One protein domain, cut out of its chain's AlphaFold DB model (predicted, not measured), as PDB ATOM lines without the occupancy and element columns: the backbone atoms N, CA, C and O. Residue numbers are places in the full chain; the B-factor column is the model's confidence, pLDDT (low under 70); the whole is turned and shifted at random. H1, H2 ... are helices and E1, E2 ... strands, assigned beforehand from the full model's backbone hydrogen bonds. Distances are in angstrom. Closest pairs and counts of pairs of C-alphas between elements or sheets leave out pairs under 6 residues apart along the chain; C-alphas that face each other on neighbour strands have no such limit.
ATOM      1  N   SER A   2      32.467  16.772   5.405       60.44
ATOM      2  CA  SER A   2      33.715  17.421   5.817       60.44
ATOM      3  C   SER A   2      34.747  16.351   6.173       60.44
ATOM      4  O   SER A   2      34.445  15.451   6.958       60.44
ATOM      5  N   SER A   3      35.945  16.432   5.601       65.88
ATOM      6  CA  SER A   3      37.093  15.638   6.036       65.88
ATOM      7  C   SER A   3      38.006  16.465   6.940       65.88
ATOM      8  O   SER A   3      38.056  17.693   6.855       65.88
ATOM      9  N   MET A   4      38.697  15.779   7.845       71.75
ATOM     10  CA  MET A   4      39.707  16.353   8.726       71.75
ATOM     11  C   MET A   4      41.024  15.619   8.496       71.75
ATOM     12  O   MET A   4      41.075  14.398   8.597       71.75
ATOM     13  N   THR A   5      42.098  16.358   8.230       77.56
ATOM     14  CA  THR A   5      43.449  15.790   8.196       77.56
ATOM     15  C   THR A   5      44.079  15.900   9.573       77.56
ATOM     16  O   THR A   5      44.180  16.997  10.126       77.56
ATOM     17  N   VAL A   6      44.523  14.767  10.108       77.25
ATOM     18  CA  VAL A   6      45.237  14.677  11.382       77.25
ATOM     19  C   VAL A   6      46.666  14.247  11.093       77.25
ATOM     20  O   VAL A   6      46.882  13.247  10.405       77.25
ATOM     21  N   SER A   7      47.639  14.999  11.604       80.69
ATOM     22  CA  SER A   7      49.056  14.669  11.470       80.69
ATOM     23  C   SER A   7      49.650  14.251  12.810       80.69
ATOM     24  O   SER A   7      49.350  14.840  13.843       80.69
ATOM     25  N   PHE A   8      50.534  13.265  12.786       85.25
ATOM     26  CA  PHE A   8      51.219  12.682  13.936       85.25
ATOM     27  C   PHE A   8      52.723  12.920  13.802       85.25
ATOM     28  O   PHE A   8      53.239  12.937  12.686       85.25
ATOM     29  N   TYR A   9      53.445  13.079  14.910       85.38
ATOM     30  CA  TYR A   9      54.911  13.099  14.928       85.38
ATOM     31  C   TYR A   9      55.469  12.484  16.204       85.38
ATOM     32  O   TYR A   9      54.789  12.431  17.226       85.38
ATOM     33  N   SER A  10      56.734  12.065  16.147       83.31
ATOM     34  CA  SER A  10      57.430  11.510  17.304       83.31
ATOM     35  C   SER A  10      57.875  12.590  18.289       83.31
ATOM     36  O   SER A  10      58.791  13.348  17.981       83.31
ATOM     37  N   GLN A  11      57.333  12.609  19.499       81.31
ATOM     38  CA  GLN A  11      57.878  13.378  20.620       81.31
ATOM     39  C   GLN A  11      59.217  12.825  21.135       81.31
ATOM     40  O   GLN A  11      59.991  13.550  21.752       81.31
ATOM     41  N   LYS A  12      59.556  11.570  20.808       82.25
ATOM     42  CA  LYS A  12      60.900  11.021  21.048       82.25
ATOM     43  C   LYS A  12      61.970  11.678  20.175       82.25
ATOM     44  O   LYS A  12      63.127  11.737  20.581       82.25
ATOM     45  N   HIS A  13      61.599  12.134  18.978       82.69
ATOM     46  CA  HIS A  13      62.542  12.703  18.013       82.69
ATOM     47  C   HIS A  13      62.409  14.218  17.842       82.69
ATOM     48  O   HIS A  13      63.375  14.846  17.420       82.69
ATOM     49  N   TYR A  14      61.257  14.805  18.175       84.25
ATOM     50  CA  TYR A  14      60.974  16.225  17.973       84.25
ATOM     51  C   TYR A  14      60.260  16.804  19.189       84.25
ATOM     52  O   TYR A  14      59.304  16.219  19.687       84.25
ATOM     53  N   GLN A  15      60.674  17.982  19.652       81.62
ATOM     54  CA  GLN A  15      60.118  18.561  20.881       81.62
ATOM     55  C   GLN A  15      58.701  19.112  20.697       81.62
ATOM     56  O   GLN A  15      57.945  19.236  21.658       81.62
ATOM     57  N   ASN A  16      58.342  19.500  19.473       82.12
ATOM     58  CA  ASN A  16      57.037  20.070  19.155       82.12
ATOM     59  C   ASN A  16      56.694  19.900  17.668       82.12
ATOM     60  O   ASN A  16      57.539  19.570  16.833       82.12
ATOM     61  N   SER A  17      55.439  20.198  17.331       79.56
ATOM     62  CA  SER A  17      54.910  20.066  15.973       79.56
ATOM     63  C   SER A  17      55.629  20.952  14.957       79.56
ATOM     64  O   SER A  17      55.789  20.546  13.812       79.56
ATOM     65  N   THR A  18      56.110  22.137  15.349       84.25
ATOM     66  CA  THR A  18      56.810  23.049  14.426       84.25
ATOM     67  C   THR A  18      58.113  22.432  13.930       84.25
ATOM     68  O   THR A  18      58.419  22.502  12.741       84.25
ATOM     69  N   GLU A  19      58.883  21.830  14.834       83.81
ATOM     70  CA  GLU A  19      60.131  21.149  14.500       83.81
ATOM     71  C   GLU A  19      59.880  19.933  13.598       83.81
ATOM     72  O   GLU A  19      60.523  19.803  12.556       83.81
ATOM     73  N   ALA A  20      58.884  19.111  13.942       82.38
ATOM     74  CA  ALA A  20      58.499  17.935  13.164       82.38
ATOM     75  C   ALA A  20      57.979  18.279  11.754       82.38
ATOM     76  O   ALA A  20      58.309  17.606  10.780       82.38
ATOM     77  N   ILE A  21      57.191  19.350  11.617       81.62
ATOM     78  CA  ILE A  21      56.704  19.825  10.314       81.62
ATOM     79  C   ILE A  21      57.876  20.333   9.466       81.62
ATOM     80  O   ILE A  21      57.985  19.978   8.292       81.62
ATOM     81  N   LYS A  22      58.782  21.133  10.050       86.38
ATOM     82  CA  LYS A  22      59.970  21.651   9.343       86.38
ATOM     83  C   LYS A  22      60.869  20.526   8.834       86.38
ATOM     84  O   LYS A  22      61.386  20.625   7.723       86.38
ATOM     85  N   SER A  23      61.030  19.464   9.618       85.00
ATOM     86  CA  SER A  23      61.814  18.283   9.249       85.00
ATOM     87  C   SER A  23      61.057  17.295   8.352       85.00
ATOM     88  O   SER A  23      61.649  16.307   7.923       85.00
ATOM     89  N   ARG A  24      59.781  17.566   8.027       85.31
ATOM     90  CA  ARG A  24      58.875  16.675   7.274       85.31
ATOM     91  C   ARG A  24      58.727  15.289   7.909       85.31
ATOM     92  O   ARG A  24      58.509  14.305   7.212       85.31
ATOM     93  N   ALA A  25      58.826  15.220   9.231       83.25
ATOM     94  CA  ALA A  25      58.772  13.987  10.005       83.25
ATOM     95  C   ALA A  25      57.394  13.762  10.649       83.25
ATOM     96  O   ALA A  25      57.279  13.303  11.788       83.25
ATOM     97  N   THR A  26      56.346  14.121   9.910       83.12
ATOM     98  CA  THR A  26      54.950  13.910  10.292       83.12
ATOM     99  C   THR A  26      54.304  12.871   9.384       83.12
ATOM    100  O   THR A  26      54.501  12.926   8.170       83.12
ATOM    101  N   VAL A  27      53.462  11.999   9.934       81.81
ATOM    102  CA  VAL A  27      52.562  11.136   9.150       81.81
ATOM    103  C   VAL A  27      51.163  11.735   9.202       81.81
ATOM    104  O   VAL A  27      50.713  12.109  10.277       81.81
ATOM    105  N   SER A  28      50.474  11.845   8.068       80.94
ATOM    106  CA  SER A  28      49.146  12.471   7.990       80.94
ATOM    107  C   SER A  28      48.099  11.488   7.495       80.94
ATOM    108  O   SER A  28      48.349  10.753   6.541       80.94
ATOM    109  N   ILE A  29      46.917  11.517   8.107       79.00
ATOM    110  CA  ILE A  29      45.759  10.716   7.708       79.00
ATOM    111  C   ILE A  29      44.571  11.636   7.493       79.00
ATOM    112  O   ILE A  29      44.286  12.506   8.316       79.00
ATOM    113  N   GLU A  30      43.855  11.417   6.395       78.50
ATOM    114  CA  GLU A  30      42.566  12.048   6.154       78.50
ATOM    115  C   GLU A  30      41.435  11.205   6.752       78.50
ATOM    116  O   GLU A  30      41.230  10.036   6.412       78.50
ATOM    117  N   ILE A  31      40.666  11.824   7.640       71.25
ATOM    118  CA  ILE A  31      39.516  11.232   8.306       71.25
ATOM    119  C   ILE A  31      38.268  11.910   7.759       71.25
ATOM    120  O   ILE A  31      37.911  13.025   8.133       71.25
ATOM    121  N   CYS A  32      37.572  11.228   6.856       64.31
ATOM    122  CA  CYS A  32      36.176  11.561   6.578       64.31
ATOM    123  C   CYS A  32      35.329  11.037   7.744       64.31
ATOM    124  O   CYS A  32      35.558   9.897   8.162       64.31
ATOM    125  N   CYS A  33      34.387  11.847   8.232       63.91
ATOM    126  CA  CYS A  33      33.400  11.483   9.251       63.91
ATOM    127  C   CYS A  33      32.835  10.067   9.021       63.91
ATOM    128  O   CYS A  33      32.537   9.703   7.881       63.91
ATOM    129  N   ASN A  34      32.735   9.298  10.108       66.69
ATOM    130  CA  ASN A  34      32.545   7.846  10.164       66.69
ATOM    131  C   ASN A  34      33.760   7.016   9.655       66.69
ATOM    132  O   ASN A  34      33.897   6.738   8.455       66.69
ATOM    133  N   PRO A  35      34.719   6.662  10.534       66.50
ATOM    134  CA  PRO A  35      35.939   5.982  10.150       66.50
ATOM    135  C   PRO A  35      35.656   4.494   9.959       66.50
ATOM    136  O   PRO A  35      35.251   3.794  10.880       66.50
ATOM    137  N   SER A  36      35.928   3.990   8.760       74.00
ATOM    138  CA  SER A  36      35.958   2.551   8.521       74.00
ATOM    139  C   SER A  36      37.077   1.884   9.326       74.00
ATOM    140  O   SER A  36      38.046   2.539   9.726       74.00
ATOM    141  N   LEU A  37      37.007   0.558   9.477       73.62
ATOM    142  CA  LEU A  37      38.092  -0.243  10.055       73.62
ATOM    143  C   LEU A  37      39.454   0.091   9.419       73.62
ATOM    144  O   LEU A  37      40.443   0.244  10.128       73.62
ATOM    145  N   ASN A  38      39.494   0.322   8.102       76.56
ATOM    146  CA  ASN A  38      40.716   0.716   7.393       76.56
ATOM    147  C   ASN A  38      41.293   2.051   7.889       76.56
ATOM    148  O   ASN A  38      42.506   2.185   8.002       76.56
ATOM    149  N   LYS A  39      40.446   3.037   8.212       77.88
ATOM    150  CA  LYS A  39      40.902   4.317   8.777       77.88
ATOM    151  C   LYS A  39      41.415   4.141  10.207       77.88
ATOM    152  O   LYS A  39      42.414   4.756  10.558       77.88
ATOM    153  N   LEU A  40      40.782   3.286  11.013       79.56
ATOM    154  CA  LEU A  40      41.254   2.966  12.368       79.56
ATOM    155  C   LEU A  40      42.601   2.224  12.347       79.56
ATOM    156  O   LEU A  40      43.495   2.550  13.126       79.56
ATOM    157  N   MET A  41      42.774   1.286  11.411       81.50
ATOM    158  CA  MET A  41      44.051   0.607  11.165       81.50
ATOM    159  C   MET A  41      45.130   1.589  10.705       81.50
ATOM    160  O   MET A  41      46.221   1.595  11.269       81.50
ATOM    161  N   ALA A  42      44.807   2.487   9.769       84.31
ATOM    162  CA  ALA A  42      45.735   3.529   9.338       84.31
ATOM    163  C   ALA A  42      46.171   4.415  10.516       84.31
ATOM    164  O   ALA A  42      47.357   4.702  10.653       84.31
ATOM    165  N   ILE A  43      45.243   4.806  11.404       85.00
ATOM    166  CA  ILE A  43      45.565   5.581  12.616       85.00
ATOM    167  C   ILE A  43      46.555   4.816  13.499       85.00
ATOM    168  O   ILE A  43      47.557   5.388  13.927       85.00
ATOM    169  N   SER A  44      46.317   3.524  13.729       85.56
ATOM    170  CA  SER A  44      47.227   2.661  14.489       85.56
ATOM    171  C   SER A  44      48.633   2.604  13.880       85.56
ATOM    172  O   SER A  44      49.632   2.821  14.572       85.56
ATOM    173  N   GLU A  45      48.717   2.377  12.570       85.62
ATOM    174  CA  GLU A  45      49.981   2.307  11.838       85.62
ATOM    175  C   GLU A  45      50.730   3.639  11.849       85.62
ATOM    176  O   GLU A  45      51.944   3.654  12.064       85.62
ATOM    177  N   ALA A  46      50.032   4.762  11.667       84.12
ATOM    178  CA  ALA A  46      50.647   6.084  11.720       84.12
ATOM    179  C   ALA A  46      51.205   6.398  13.107       84.12
ATOM    180  O   ALA A  46      52.324   6.897  13.204       84.12
ATOM    181  N   ILE A  47      50.478   6.056  14.174       84.50
ATOM    182  CA  ILE A  47      50.957   6.203  15.555       84.50
ATOM    183  C   ILE A  47      52.226   5.367  15.764       84.50
ATOM    184  O   ILE A  47      53.226   5.891  16.248       84.50
ATOM    185  N   CYS A  48      52.236   4.097  15.354       82.56
ATOM    186  CA  CYS A  48      53.414   3.237  15.507       82.56
ATOM    187  C   CYS A  48      54.607   3.743  14.677       82.56
ATOM    188  O   CYS A  48      55.720   3.862  15.191       82.56
ATOM    189  N   THR A  49      54.358   4.141  13.426       84.06
ATOM    190  CA  THR A  49      55.369   4.701  12.515       84.06
ATOM    191  C   THR A  49      55.981   5.970  13.089       84.06
ATOM    192  O   THR A  49      57.202   6.098  13.156       84.06
ATOM    193  N   CYS A  50      55.148   6.898  13.564       82.25
ATOM    194  CA  CYS A  50      55.629   8.104  14.221       82.25
ATOM    195  C   CYS A  50      56.383   7.780  15.510       82.25
ATOM    196  O   CYS A  50      57.343   8.466  15.829       82.25
ATOM    197  N   ALA A  51      56.028   6.726  16.238       79.56
ATOM    198  CA  ALA A  51      56.767   6.311  17.425       79.56
ATOM    199  C   ALA A  51      58.099   5.616  17.087       79.56
ATOM    200  O   ALA A  51      58.912   5.375  17.983       79.56
ATOM    201  N   GLY A  52      58.347   5.322  15.806       80.62
ATOM    202  CA  GLY A  52      59.505   4.560  15.356       80.62
ATOM    203  C   GLY A  52      59.455   3.109  15.829       80.62
ATOM    204  O   GLY A  52      60.505   2.533  16.120       80.62
ATOM    205  N   ILE A  53      58.253   2.541  15.966       80.12
ATOM    206  CA  ILE A  53      58.045   1.153  16.378       80.12
ATOM    207  C   ILE A  53      57.194   0.394  15.362       80.12
ATOM    208  O   ILE A  53      56.437   0.974  14.585       80.12
ATOM    209  N   GLU A  54      57.310  -0.928  15.390       82.06
ATOM    210  CA  GLU A  54      56.505  -1.803  14.544       82.06
ATOM    211  C   GLU A  54      55.017  -1.756  14.952       82.06
ATOM    212  O   GLU A  54      54.714  -1.777  16.155       82.06
ATOM    213  N   PRO A  55      54.079  -1.713  13.983       80.12
ATOM    214  CA  PRO A  55      52.652  -1.815  14.260       80.12
ATOM    215  C   PRO A  55      52.330  -3.063  15.085       80.12
ATOM    216  O   PRO A  55      52.599  -4.189  14.677       80.12
ATOM    217  N   SER A  56      51.772  -2.859  16.278       82.19
ATOM    218  CA  SER A  56      51.575  -3.937  17.256       82.19
ATOM    219  C   SER A  56      50.222  -3.893  17.961       82.19
ATOM    220  O   SER A  56      50.028  -4.590  18.956       82.19
ATOM    221  N   VAL A  57      49.273  -3.100  17.461       84.62
ATOM    222  CA  VAL A  57      47.933  -2.957  18.048       84.62
ATOM    223  C   VAL A  57      46.914  -3.732  17.223       84.62
ATOM    224  O   VAL A  57      46.784  -3.509  16.024       84.62
ATOM    225  N   GLY A  58      46.184  -4.630  17.880       83.38
ATOM    226  CA  GLY A  58      45.028  -5.318  17.320       83.38
ATOM    227  C   GLY A  58      43.736  -4.565  17.634       83.38
ATOM    228  O   GLY A  58      43.610  -3.976  18.711       83.38
ATOM    229  N   ILE A  59      42.788  -4.602  16.696       84.56
ATOM    230  CA  ILE A  59      41.479  -3.943  16.788       84.56
ATOM    231  C   ILE A  59      40.379  -5.009  16.784       84.56
ATOM    232  O   ILE A  59      40.460  -5.979  16.032       84.56
ATOM    233  N   ILE A  60      39.368  -4.830  17.628       82.81
ATOM    234  CA  ILE A  60      38.145  -5.631  17.679       82.81
ATOM    235  C   ILE A  60      36.977  -4.670  17.471       82.81
ATOM    236  O   ILE A  60      36.897  -3.639  18.144       82.81
ATOM    237  N   VAL A  61      36.083  -5.012  16.553       75.88
ATOM    238  CA  VAL A  61      34.824  -4.301  16.322       75.88
ATOM    239  C   VAL A  61      33.708  -5.258  16.706       75.88
ATOM    240  O   VAL A  61      33.807  -6.448  16.421       75.88
ATOM    241  N   ASP A  62      32.698  -4.769  17.416       68.69
ATOM    242  CA  ASP A  62      31.543  -5.595  17.761       68.69
ATOM    243  C   ASP A  62      30.726  -5.900  16.490       68.69
ATOM    244  O   ASP A  62      30.125  -5.001  15.896       68.69
ATOM    245  N   ASP A  63      30.755  -7.162  16.048       51.91
ATOM    246  CA  ASP A  63      30.159  -7.629  14.787       51.91
ATOM    247  C   ASP A  63      28.631  -7.470  14.745       51.91
ATOM    248  O   ASP A  63      28.057  -7.392  13.655       51.91
ATOM    249  N   ALA A  64      27.964  -7.354  15.903       51.19
ATOM    250  CA  ALA A  64      26.517  -7.131  15.990       51.19
ATOM    251  C   ALA A  64      26.057  -5.797  15.366       51.19
ATOM    252  O   ALA A  64      24.861  -5.584  15.194       51.19
ATOM    253  N   LEU A  65      26.996  -4.912  15.020       51.34
ATOM    254  CA  LEU A  65      26.754  -3.582  14.461       51.34
ATOM    255  C   LEU A  65      27.039  -3.513  12.949       51.34
ATOM    256  O   LEU A  65      27.100  -2.435  12.379       51.34
ATOM    257  N   THR A  66      27.254  -4.637  12.262       51.03
ATOM    258  CA  THR A  66      27.564  -4.615  10.817       51.03
ATOM    259  C   THR A  66      26.336  -4.512   9.900       51.03
ATOM    260  O   THR A  66      26.507  -4.282   8.702       51.03
ATOM    261  N   GLU A  67      25.116  -4.588  10.444       49.53
ATOM    262  CA  GLU A  67      23.857  -4.376   9.714       49.53
ATOM    263  C   GLU A  67      23.104  -3.143  10.255       49.53
ATOM    264  O   GLU A  67      22.915  -3.012  11.460       49.53
ATOM    265  N   ASP A  68      22.719  -2.237   9.343       52.59
ATOM    266  CA  ASP A  68      21.871  -1.044   9.532       52.59
ATOM    267  C   ASP A  68      22.041  -0.272  10.855       52.59
ATOM    268  O   ASP A  68      21.089  -0.081  11.613       52.59
ATOM    269  N   ILE A  69      23.246   0.258  11.093       55.03
ATOM    270  CA  ILE A  69      23.437   1.261  12.144       55.03
ATOM    271  C   ILE A  69      22.776   2.582  11.709       55.03
ATOM    272  O   ILE A  69      23.145   3.181  10.693       55.03
ATOM    273  N   SER A  70      21.798   3.043  12.478       58.75
ATOM    274  CA  SER A  70      21.065   4.288  12.250       58.75
ATOM    275  C   SER A  70      21.861   5.534  12.673       58.75
ATOM    276  O   SER A  70      22.741   5.489  13.536       58.75
ATOM    277  N   GLU A  71      21.564   6.688  12.059       55.75
ATOM    278  CA  GLU A  71      22.140   7.971  12.481       55.75
ATOM    279  C   GLU A  71      21.823   8.231  13.966       55.75
ATOM    280  O   GLU A  71      20.666   8.421  14.338       55.75
ATOM    281  N   GLY A  72      22.860   8.253  14.810       58.19
ATOM    282  CA  GLY A  72      22.744   8.454  16.261       58.19
ATOM    283  C   GLY A  72      23.220   7.276  17.114       58.19
ATOM    284  O   GLY A  72      23.299   7.414  18.332       58.19
ATOM    285  N   GLU A  73      23.570   6.144  16.505       66.00
ATOM    286  CA  GLU A  73      24.134   4.995  17.215       66.00
ATOM    287  C   GLU A  73      25.667   5.076  17.333       66.00
ATOM    288  O   GLU A  73      26.357   5.690  16.511       66.00
ATOM    289  N   SER A  74      26.199   4.464  18.395       70.44
ATOM    290  CA  SER A  74      27.628   4.437  18.709       70.44
ATOM    291  C   SER A  74      28.211   3.044  18.475       70.44
ATOM    292  O   SER A  74      27.654   2.056  18.954       70.44
ATOM    293  N   ILE A  75      29.370   2.961  17.829       74.25
ATOM    294  CA  ILE A  75      30.136   1.726  17.644       74.25
ATOM    295  C   ILE A  75      31.197   1.594  18.733       74.25
ATOM    296  O   ILE A  75      32.051   2.465  18.883       74.25
ATOM    297  N   CYS A  76      31.195   0.490  19.480       81.56
ATOM    298  CA  CYS A  76      32.273   0.200  20.425       81.56
ATOM    299  C   CYS A  76      33.446  -0.468  19.698       81.56
ATOM    300  O   CYS A  76      33.329  -1.582  19.186       81.56
ATOM    301  N   VAL A  77      34.604   0.190  19.710       81.38
ATOM    302  CA  VAL A  77      35.862  -0.337  19.175       81.38
ATOM    303  C   VAL A  77      36.817  -0.645  20.321       81.38
ATOM    304  O   VAL A  77      37.046   0.175  21.211       81.38
ATOM    305  N   ALA A  78      37.397  -1.840  20.300       84.31
ATOM    306  CA  ALA A  78      38.358  -2.314  21.283       84.31
ATOM    307  C   ALA A  78      39.769  -2.417  20.687       84.31
ATOM    308  O   ALA A  78      39.949  -2.897  19.573       84.31
ATOM    309  N   PHE A  79      40.779  -2.029  21.463       88.38
ATOM    310  CA  PHE A  79      42.196  -2.084  21.108       88.38
ATOM    311  C   PHE A  79      42.964  -2.969  22.095       88.38
ATOM    312  O   PHE A  79      42.663  -2.977  23.293       88.38
ATOM    313  N   TYR A  80      43.980  -3.686  21.617       87.75
ATOM    314  CA  TYR A  80      44.896  -4.471  22.453       87.75
ATOM    315  C   TYR A  80      46.295  -4.568  21.832       87.75
ATOM    316  O   TYR A  80      46.472  -4.326  20.644       87.75
ATOM    317  N   ASN A  81      47.311  -4.942  22.616       87.81
ATOM    318  CA  ASN A  81      48.653  -5.202  22.082       87.81
ATOM    319  C   ASN A  81      48.707  -6.583  21.409       87.81
ATOM    320  O   ASN A  81      48.816  -7.609  22.088       87.81
ATOM    321  N   HIS A  82      48.647  -6.619  20.084       82.56
ATOM    322  CA  HIS A  82      48.732  -7.850  19.314       82.56
ATOM    323  C   HIS A  82      50.077  -8.560  19.508       82.56
ATOM    324  O   HIS A  82      50.105  -9.779  19.666       82.56
ATOM    325  N   ASN A  83      51.193  -7.833  19.601       87.38
ATOM    326  CA  ASN A  83      52.498  -8.475  19.787       87.38
ATOM    327  C   ASN A  83      52.632  -9.179  21.141       87.38
ATOM    328  O   ASN A  83      53.267 -10.234  21.199       87.38
ATOM    329  N   LYS A  84      52.008  -8.636  22.190       87.56
ATOM    330  CA  LYS A  84      52.034  -9.191  23.547       87.56
ATOM    331  C   LYS A  84      51.032 -10.326  23.750       87.56
ATOM    332  O   LYS A  84      51.398 -11.339  24.336       87.56
ATOM    333  N   TYR A  85      49.789 -10.165  23.295       87.94
ATOM    334  CA  TYR A  85      48.708 -11.109  23.609       87.94
ATOM    335  C   TYR A  85      48.372 -12.073  22.467       87.94
ATOM    336  O   TYR A  85      47.786 -13.115  22.727       87.94
ATOM    337  N   LYS A  86      48.774 -11.773  21.224       88.12
ATOM    338  CA  LYS A  86      48.564 -12.569  19.994       88.12
ATOM    339  C   LYS A  86      47.108 -12.770  19.563       88.12
ATOM    340  O   LYS A  86      46.848 -12.814  18.366       88.12
ATOM    341  N   THR A  87      46.160 -12.846  20.490       86.94
ATOM    342  CA  THR A  87      44.728 -12.977  20.212       86.94
ATOM    343  C   THR A  87      43.907 -12.023  21.076       86.94
ATOM    344  O   THR A  87      44.338 -11.593  22.150       86.94
ATOM    345  N   ALA A  88      42.700 -11.710  20.601       83.56
ATOM    346  CA  ALA A  88      41.707 -10.945  21.350       83.56
ATOM    347  C   ALA A  88      41.329 -11.637  22.671       83.56
ATOM    348  O   ALA A  88      41.296 -10.989  23.714       83.56
ATOM    349  N   ASP A  89      41.121 -12.957  22.643       87.25
ATOM    350  CA  ASP A  89      40.755 -13.740  23.827       87.25
ATOM    351  C   ASP A  89      41.830 -13.683  24.912       87.25
ATOM    352  O   ASP A  89      41.519 -13.436  26.077       87.25
ATOM    353  N   ALA A  90      43.102 -13.845  24.539       86.25
ATOM    354  CA  ALA A  90      44.209 -13.761  25.486       86.25
ATOM    355  C   ALA A  90      44.337 -12.353  26.091       86.25
ATOM    356  O   ALA A  90      44.617 -12.212  27.281       86.25
ATOM    357  N   ALA A  91      44.090 -11.303  25.299       87.00
ATOM    358  CA  ALA A  91      44.049  -9.932  25.804       87.00
ATOM    359  C   ALA A  91      42.855  -9.697  26.744       87.00
ATOM    360  O   ALA A  91      42.996  -9.008  27.752       87.00
ATOM    361  N   SER A  92      41.696 -10.280  26.429       84.94
ATOM    362  CA  SER A  92      40.477 -10.200  27.238       84.94
ATOM    363  C   SER A  92      40.658 -10.874  28.601       84.94
ATOM    364  O   SER A  92      40.381 -10.264  29.631       84.94
ATOM    365  N   GLN A  93      41.219 -12.089  28.627       90.31
ATOM    366  CA  GLN A  93      41.520 -12.830  29.862       90.31
ATOM    367  C   GLN A  93      42.498 -12.088  30.786       90.31
ATOM    368  O   GLN A  93      42.476 -12.290  31.998       90.31
ATOM    369  N   ALA A  94      43.345 -11.229  30.218       88.62
ATOM    370  CA  ALA A  94      44.313 -10.414  30.944       88.62
ATOM    371  C   ALA A  94      43.813  -8.991  31.279       88.62
ATOM    372  O   ALA A  94      44.618  -8.171  31.719       88.62
ATOM    373  N   ASP A  95      42.535  -8.670  31.028       87.56
ATOM    374  CA  ASP A  95      41.951  -7.322  31.163       87.56
ATOM    375  C   ASP A  95      42.768  -6.219  30.451       87.56
ATOM    376  O   ASP A  95      42.935  -5.084  30.905       87.56
ATOM    377  N   ALA A  96      43.338  -6.572  29.298       85.44
ATOM    378  CA  ALA A  96      44.255  -5.723  28.546       85.44
ATOM    379  C   ALA A  96      43.603  -5.013  27.349       85.44
ATOM    380  O   ALA A  96      44.302  -4.403  26.535       85.44
ATOM    381  N   ILE A  97      42.274  -5.089  27.234       87.25
ATOM    382  CA  ILE A  97      41.500  -4.447  26.171       87.25
ATOM    383  C   ILE A  97      41.129  -3.020  26.588       87.25
ATOM    384  O   ILE A  97      40.607  -2.780  27.679       87.25
ATOM    385  N   ARG A  98      41.348  -2.054  25.693       88.38
ATOM    386  CA  ARG A  98      40.871  -0.673  25.845       88.38
ATOM    387  C   ARG A  98      39.729  -0.420  24.874       88.38
ATOM    388  O   ARG A  98      39.917  -0.554  23.674       88.38
ATOM    389  N   ARG A  99      38.554  -0.078  25.403       84.75
ATOM    390  CA  ARG A  99      37.329   0.173  24.630       84.75
ATOM    391  C   ARG A  99      37.107   1.670  24.449       84.75
ATOM    392  O   ARG A  99      37.348   2.435  25.381       84.75
ATOM    393  N   VAL A 100      36.648   2.058  23.267       81.94
ATOM    394  CA  VAL A 100      36.260   3.422  22.907       81.94
ATOM    395  C   VAL A 100      34.929   3.341  22.167       81.94
ATOM    396  O   VAL A 100      34.819   2.605  21.190       81.94
ATOM    397  N   ASN A 101      33.934   4.089  22.633       79.00
ATOM    398  CA  ASN A 101      32.670   4.241  21.918       79.00
ATOM    399  C   ASN A 101      32.830   5.365  20.896       79.00
ATOM    400  O   ASN A 101      33.300   6.445  21.246       79.00
ATOM    401  N   LEU A 102      32.493   5.082  19.644       73.69
ATOM    402  CA  LEU A 102      32.574   6.007  18.527       73.69
ATOM    403  C   LEU A 102      31.170   6.349  18.072       73.69
ATOM    404  O   LEU A 102      30.461   5.488  17.562       73.69
ATOM    405  N   ASP A 103      30.792   7.607  18.201       71.81
ATOM    406  CA  ASP A 103      29.585   8.088  17.551       71.81
ATOM    407  C   ASP A 103      29.847   8.230  16.044       71.81
ATOM    408  O   ASP A 103      30.967   8.510  15.602       71.81
ATOM    409  N   PHE A 104      28.803   8.087  15.223       64.75
ATOM    410  CA  PHE A 104      28.898   8.285  13.767       64.75
ATOM    411  C   PHE A 104      29.472   9.661  13.379       64.75
ATOM    412  O   PHE A 104      30.066   9.837  12.309       64.75
ATOM    413  N   SER A 105      29.332  10.632  14.282       68.12
ATOM    414  CA  SER A 105      29.981  11.935  14.216       68.12
ATOM    415  C   SER A 105      31.204  11.954  15.129       68.12
ATOM    416  O   SER A 105      31.089  12.352  16.284       68.12
ATOM    417  N   LEU A 106      32.382  11.571  14.617       70.19
ATOM    418  CA  LEU A 106      33.595  11.705  15.426       70.19
ATOM    419  C   LEU A 106      33.856  13.161  15.778       70.19
ATOM    420  O   LEU A 106      34.062  14.020  14.916       70.19
ATOM    421  N   THR A 107      33.935  13.390  17.074       74.12
ATOM    422  CA  THR A 107      34.426  14.615  17.666       74.12
ATOM    423  C   THR A 107      35.946  14.558  17.810       74.12
ATOM    424  O   THR A 107      36.590  13.507  17.737       74.12
ATOM    425  N   LEU A 108      36.549  15.718  18.067       70.19
ATOM    426  CA  LEU A 108      37.961  15.804  18.432       70.19
ATOM    427  C   LEU A 108      38.278  14.966  19.689       70.19
ATOM    428  O   LEU A 108      39.335  14.342  19.767       70.19
ATOM    429  N   ASN A 109      37.341  14.889  20.640       76.12
ATOM    430  CA  ASN A 109      37.499  14.070  21.842       76.12
ATOM    431  C   ASN A 109      37.559  12.574  21.515       76.12
ATOM    432  O   ASN A 109      38.382  11.869  22.095       76.12
ATOM    433  N   ASP A 110      36.763  12.096  20.558       78.50
ATOM    434  CA  ASP A 110      36.778  10.687  20.145       78.50
ATOM    435  C   ASP A 110      38.120  10.311  19.520       78.50
ATOM    436  O   ASP A 110      38.699   9.274  19.847       78.50
ATOM    437  N   LEU A 111      38.686  11.205  18.701       77.62
ATOM    438  CA  LEU A 111      40.035  11.036  18.164       77.62
ATOM    439  C   LEU A 111      41.083  10.971  19.280       77.62
ATOM    440  O   LEU A 111      41.944  10.094  19.249       77.62
ATOM    441  N   HIS A 112      41.001  11.834  20.296       78.50
ATOM    442  CA  HIS A 112      41.921  11.772  21.441       78.50
ATOM    443  C   HIS A 112      41.800  10.451  22.200       78.50
ATOM    444  O   HIS A 112      42.813   9.866  22.591       78.50
ATOM    445  N   MET A 113      40.571   9.968  22.404       82.00
ATOM    446  CA  MET A 113      40.319   8.699  23.081       82.00
ATOM    447  C   MET A 113      40.891   7.519  22.293       82.00
ATOM    448  O   MET A 113      41.570   6.684  22.895       82.00
ATOM    449  N   ILE A 114      40.694   7.477  20.966       84.06
ATOM    450  CA  ILE A 114      41.291   6.460  20.086       84.06
ATOM    451  C   ILE A 114      42.812   6.495  20.197       84.06
ATOM    452  O   ILE A 114      43.431   5.471  20.478       84.06
ATOM    453  N   ILE A 115      43.424   7.665  20.007       82.12
ATOM    454  CA  ILE A 115      44.884   7.794  19.979       82.12
ATOM    455  C   ILE A 115      45.468   7.384  21.333       82.12
ATOM    456  O   ILE A 115      46.418   6.609  21.387       82.12
ATOM    457  N   GLY A 116      44.852   7.809  22.439       81.88
ATOM    458  CA  GLY A 116      45.266   7.388  23.772       81.88
ATOM    459  C   GLY A 116      45.081   5.889  24.026       81.88
ATOM    460  O   GLY A 116      45.916   5.280  24.695       81.88
ATOM    461  N   ALA A 117      44.015   5.275  23.507       82.56
ATOM    462  CA  ALA A 117      43.813   3.831  23.601       82.56
ATOM    463  C   ALA A 117      44.896   3.066  22.829       82.56
ATOM    464  O   ALA A 117      45.540   2.192  23.410       82.56
ATOM    465  N   VAL A 118      45.154   3.445  21.573       83.94
ATOM    466  CA  VAL A 118      46.194   2.848  20.723       83.94
ATOM    467  C   VAL A 118      47.571   2.994  21.366       83.94
ATOM    468  O   VAL A 118      48.254   1.986  21.538       83.94
ATOM    469  N   SER A 119      47.963   4.201  21.784       81.38
ATOM    470  CA  SER A 119      49.276   4.446  22.395       81.38
ATOM    471  C   SER A 119      49.488   3.600  23.650       81.38
ATOM    472  O   SER A 119      50.500   2.910  23.761       81.38
ATOM    473  N   ARG A 120      48.507   3.546  24.562       80.75
ATOM    474  CA  ARG A 120      48.605   2.701  25.766       80.75
ATOM    475  C   ARG A 120      48.691   1.216  25.432       80.75
ATOM    476  O   ARG A 120      49.475   0.500  26.049       80.75
ATOM    477  N   CYS A 121      47.900   0.737  24.473       83.31
ATOM    478  CA  CYS A 121      47.961  -0.657  24.038       83.31
ATOM    479  C   CYS A 121      49.323  -0.980  23.419       83.31
ATOM    480  O   CYS A 121      49.911  -2.007  23.739       83.31
ATOM    481  N   ALA A 122      49.875  -0.087  22.608       79.06
ATOM    482  CA  ALA A 122      51.199  -0.242  22.023       79.06
ATOM    483  C   ALA A 122      52.358  -0.038  23.022       79.06
ATOM    484  O   ALA A 122      53.510  -0.205  22.633       79.06
ATOM    485  N   ALA A 123      52.077   0.296  24.291       80.44
ATOM    486  CA  ALA A 123      53.078   0.711  25.281       80.44
ATOM    487  C   ALA A 123      53.950   1.885  24.783       80.44
ATOM    488  O   ALA A 123      55.163   1.929  24.984       80.44
ATOM    489  N   ILE A 124      53.307   2.824  24.088       74.56
ATOM    490  CA  ILE A 124      53.885   4.060  23.575       74.56
ATOM    491  C   ILE A 124      53.606   5.164  24.603       74.56
ATOM    492  O   ILE A 124      52.532   5.767  24.596       74.56
ATOM    493  N   ASP A 125      54.571   5.441  25.478       66.56
ATOM    494  CA  ASP A 125      54.471   6.516  26.472       66.56
ATOM    495  C   ASP A 125      54.987   7.842  25.899       66.56
ATOM    496  O   ASP A 125      56.172   7.955  25.589       66.56
ATOM    497  N   ASN A 126      54.122   8.857  25.773       61.38
ATOM    498  CA  ASN A 126      54.504  10.232  25.396       61.38
ATOM    499  C   ASN A 126      55.361  10.341  24.130       61.38
ATOM    500  O   ASN A 126      56.180  11.247  23.988       61.38
ATOM    501  N   VAL A 127      55.223   9.378  23.217       58.56
ATOM    502  CA  VAL A 127      56.037   9.331  22.001       58.56
ATOM    503  C   VAL A 127      55.331  10.042  20.855       58.56
ATOM    504  O   VAL A 127      55.989  10.299  19.860       58.56
ATOM    505  N   ILE A 128      54.037  10.382  20.938       66.75
ATOM    506  CA  ILE A 128      53.284  10.906  19.787       66.75
ATOM    507  C   ILE A 128      52.565  12.210  20.096       66.75
ATOM    508  O   ILE A 128      51.638  12.244  20.898       66.75
ATOM    509  N   GLY A 129      52.959  13.262  19.379       61.47
ATOM    510  CA  GLY A 129      52.247  14.531  19.338       61.47
ATOM    511  C   GLY A 129      51.391  14.643  18.079       61.47
ATOM    512  O   GLY A 129      51.725  14.094  17.027       61.47
ATOM    513  N   ILE A 130      50.291  15.385  18.182       62.84
ATOM    514  CA  ILE A 130      49.373  15.632  17.066       62.84
ATOM    515  C   ILE A 130      49.550  17.069  16.576       62.84
ATOM    516  O   ILE A 130      49.679  18.007  17.367       62.84
TER     517      ILE A 130
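Overview. This is residues 2 to 130 of the 155 residues of an uncharacterized protein of Klebsiella pneumoniae (UniProt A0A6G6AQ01). Two small sheets of three strands, E3 E4 E5 and E2 E1 E6, have two helices, H2 and H5, packed between them as the core, crossing steeply; the short helix H1 sits over a part of the far face of E2 E1 E6, and the short helix H4 over a part of the far face of E3 E4 E5. H1 lies at one end of the long axis and the unnamed loop of residues 62 to 73 at the other. The printed part has 129 residues with five named helices and six named strands, in the order E1 H1 E2 H2 E3 E4 H3 H4 E5 H5 E6; both sheets are antiparallel and the class is mixed. It is compact, with a radius of gyration of the C-alphas of 15.0 A, and flat, spanning 44 by 37 by 19 A.

Arrangement. The sheet of E3, residues 57 to 61, E4, residues 74 to 81, and E5, residues 98 to 103, runs in that order. E3 and E4 are a hairpin, with N 58 and O 80 2.8 A apart; between E4 and E5, N 77 and O 100 are 2.8 A apart, each within hydrogen-bond range. H5, residues 108 to 121, is over E4 and E5 at a height of 8.5 A over the sheet; its closest C-alphas to E5 are Arg 98 and Ala 117, 5.8 A. H2, residues 37 to 51, is on the same face and touches H5 at a steep tilt of 63 degrees, the same way, with residues 43 to 47 alone; the C-alphas of Ser 44 and Val 118 are closest, 6.3 A. H4, residues 88 to 93, is on the opposite face, and H3, residues 82 to 85, only grazes the sheet. In the other sheet E1, residues 3 to 10, is inner, between E2, residues 26 to 32, and E6, residues 128 to 130. N 6 and O 29 are 2.9 A apart, and N 9 and O 129 2.9 A, within hydrogen-bond range. H2 is over E2 and E1 at a height of 8.9 A, along the strands. H1, residues 17 to 22, is on the opposite face. In H1, H2, H4 and H5 every O i to N i+4 pair is within hydrogen-bond range; H3 is too short for one.

Along the chain. E1 begins at C-alpha 3, (37.093, 15.638, 6.036), and is 23.6 A long; E4 is 23.4 A, H2 21.1 A and H5 20.1 A. H5 ends at C-alpha 121, (47.961, -0.657, 24.038), and E6 at C-alpha 130, (49.373, 15.632, 17.066).

Size, cuts and confidence. The C-alphas of Lys 22 and Ala 64, 44.6 A apart, are the two farthest apart. The printed part has no cut. The link E3 to E4 is long, with 12 residues. The mean pLDDT of the printed part is 77.5; residues 2 to 3, 32 to 35, 62 to 73, 104 to 105 and 125 to 130 are under 70.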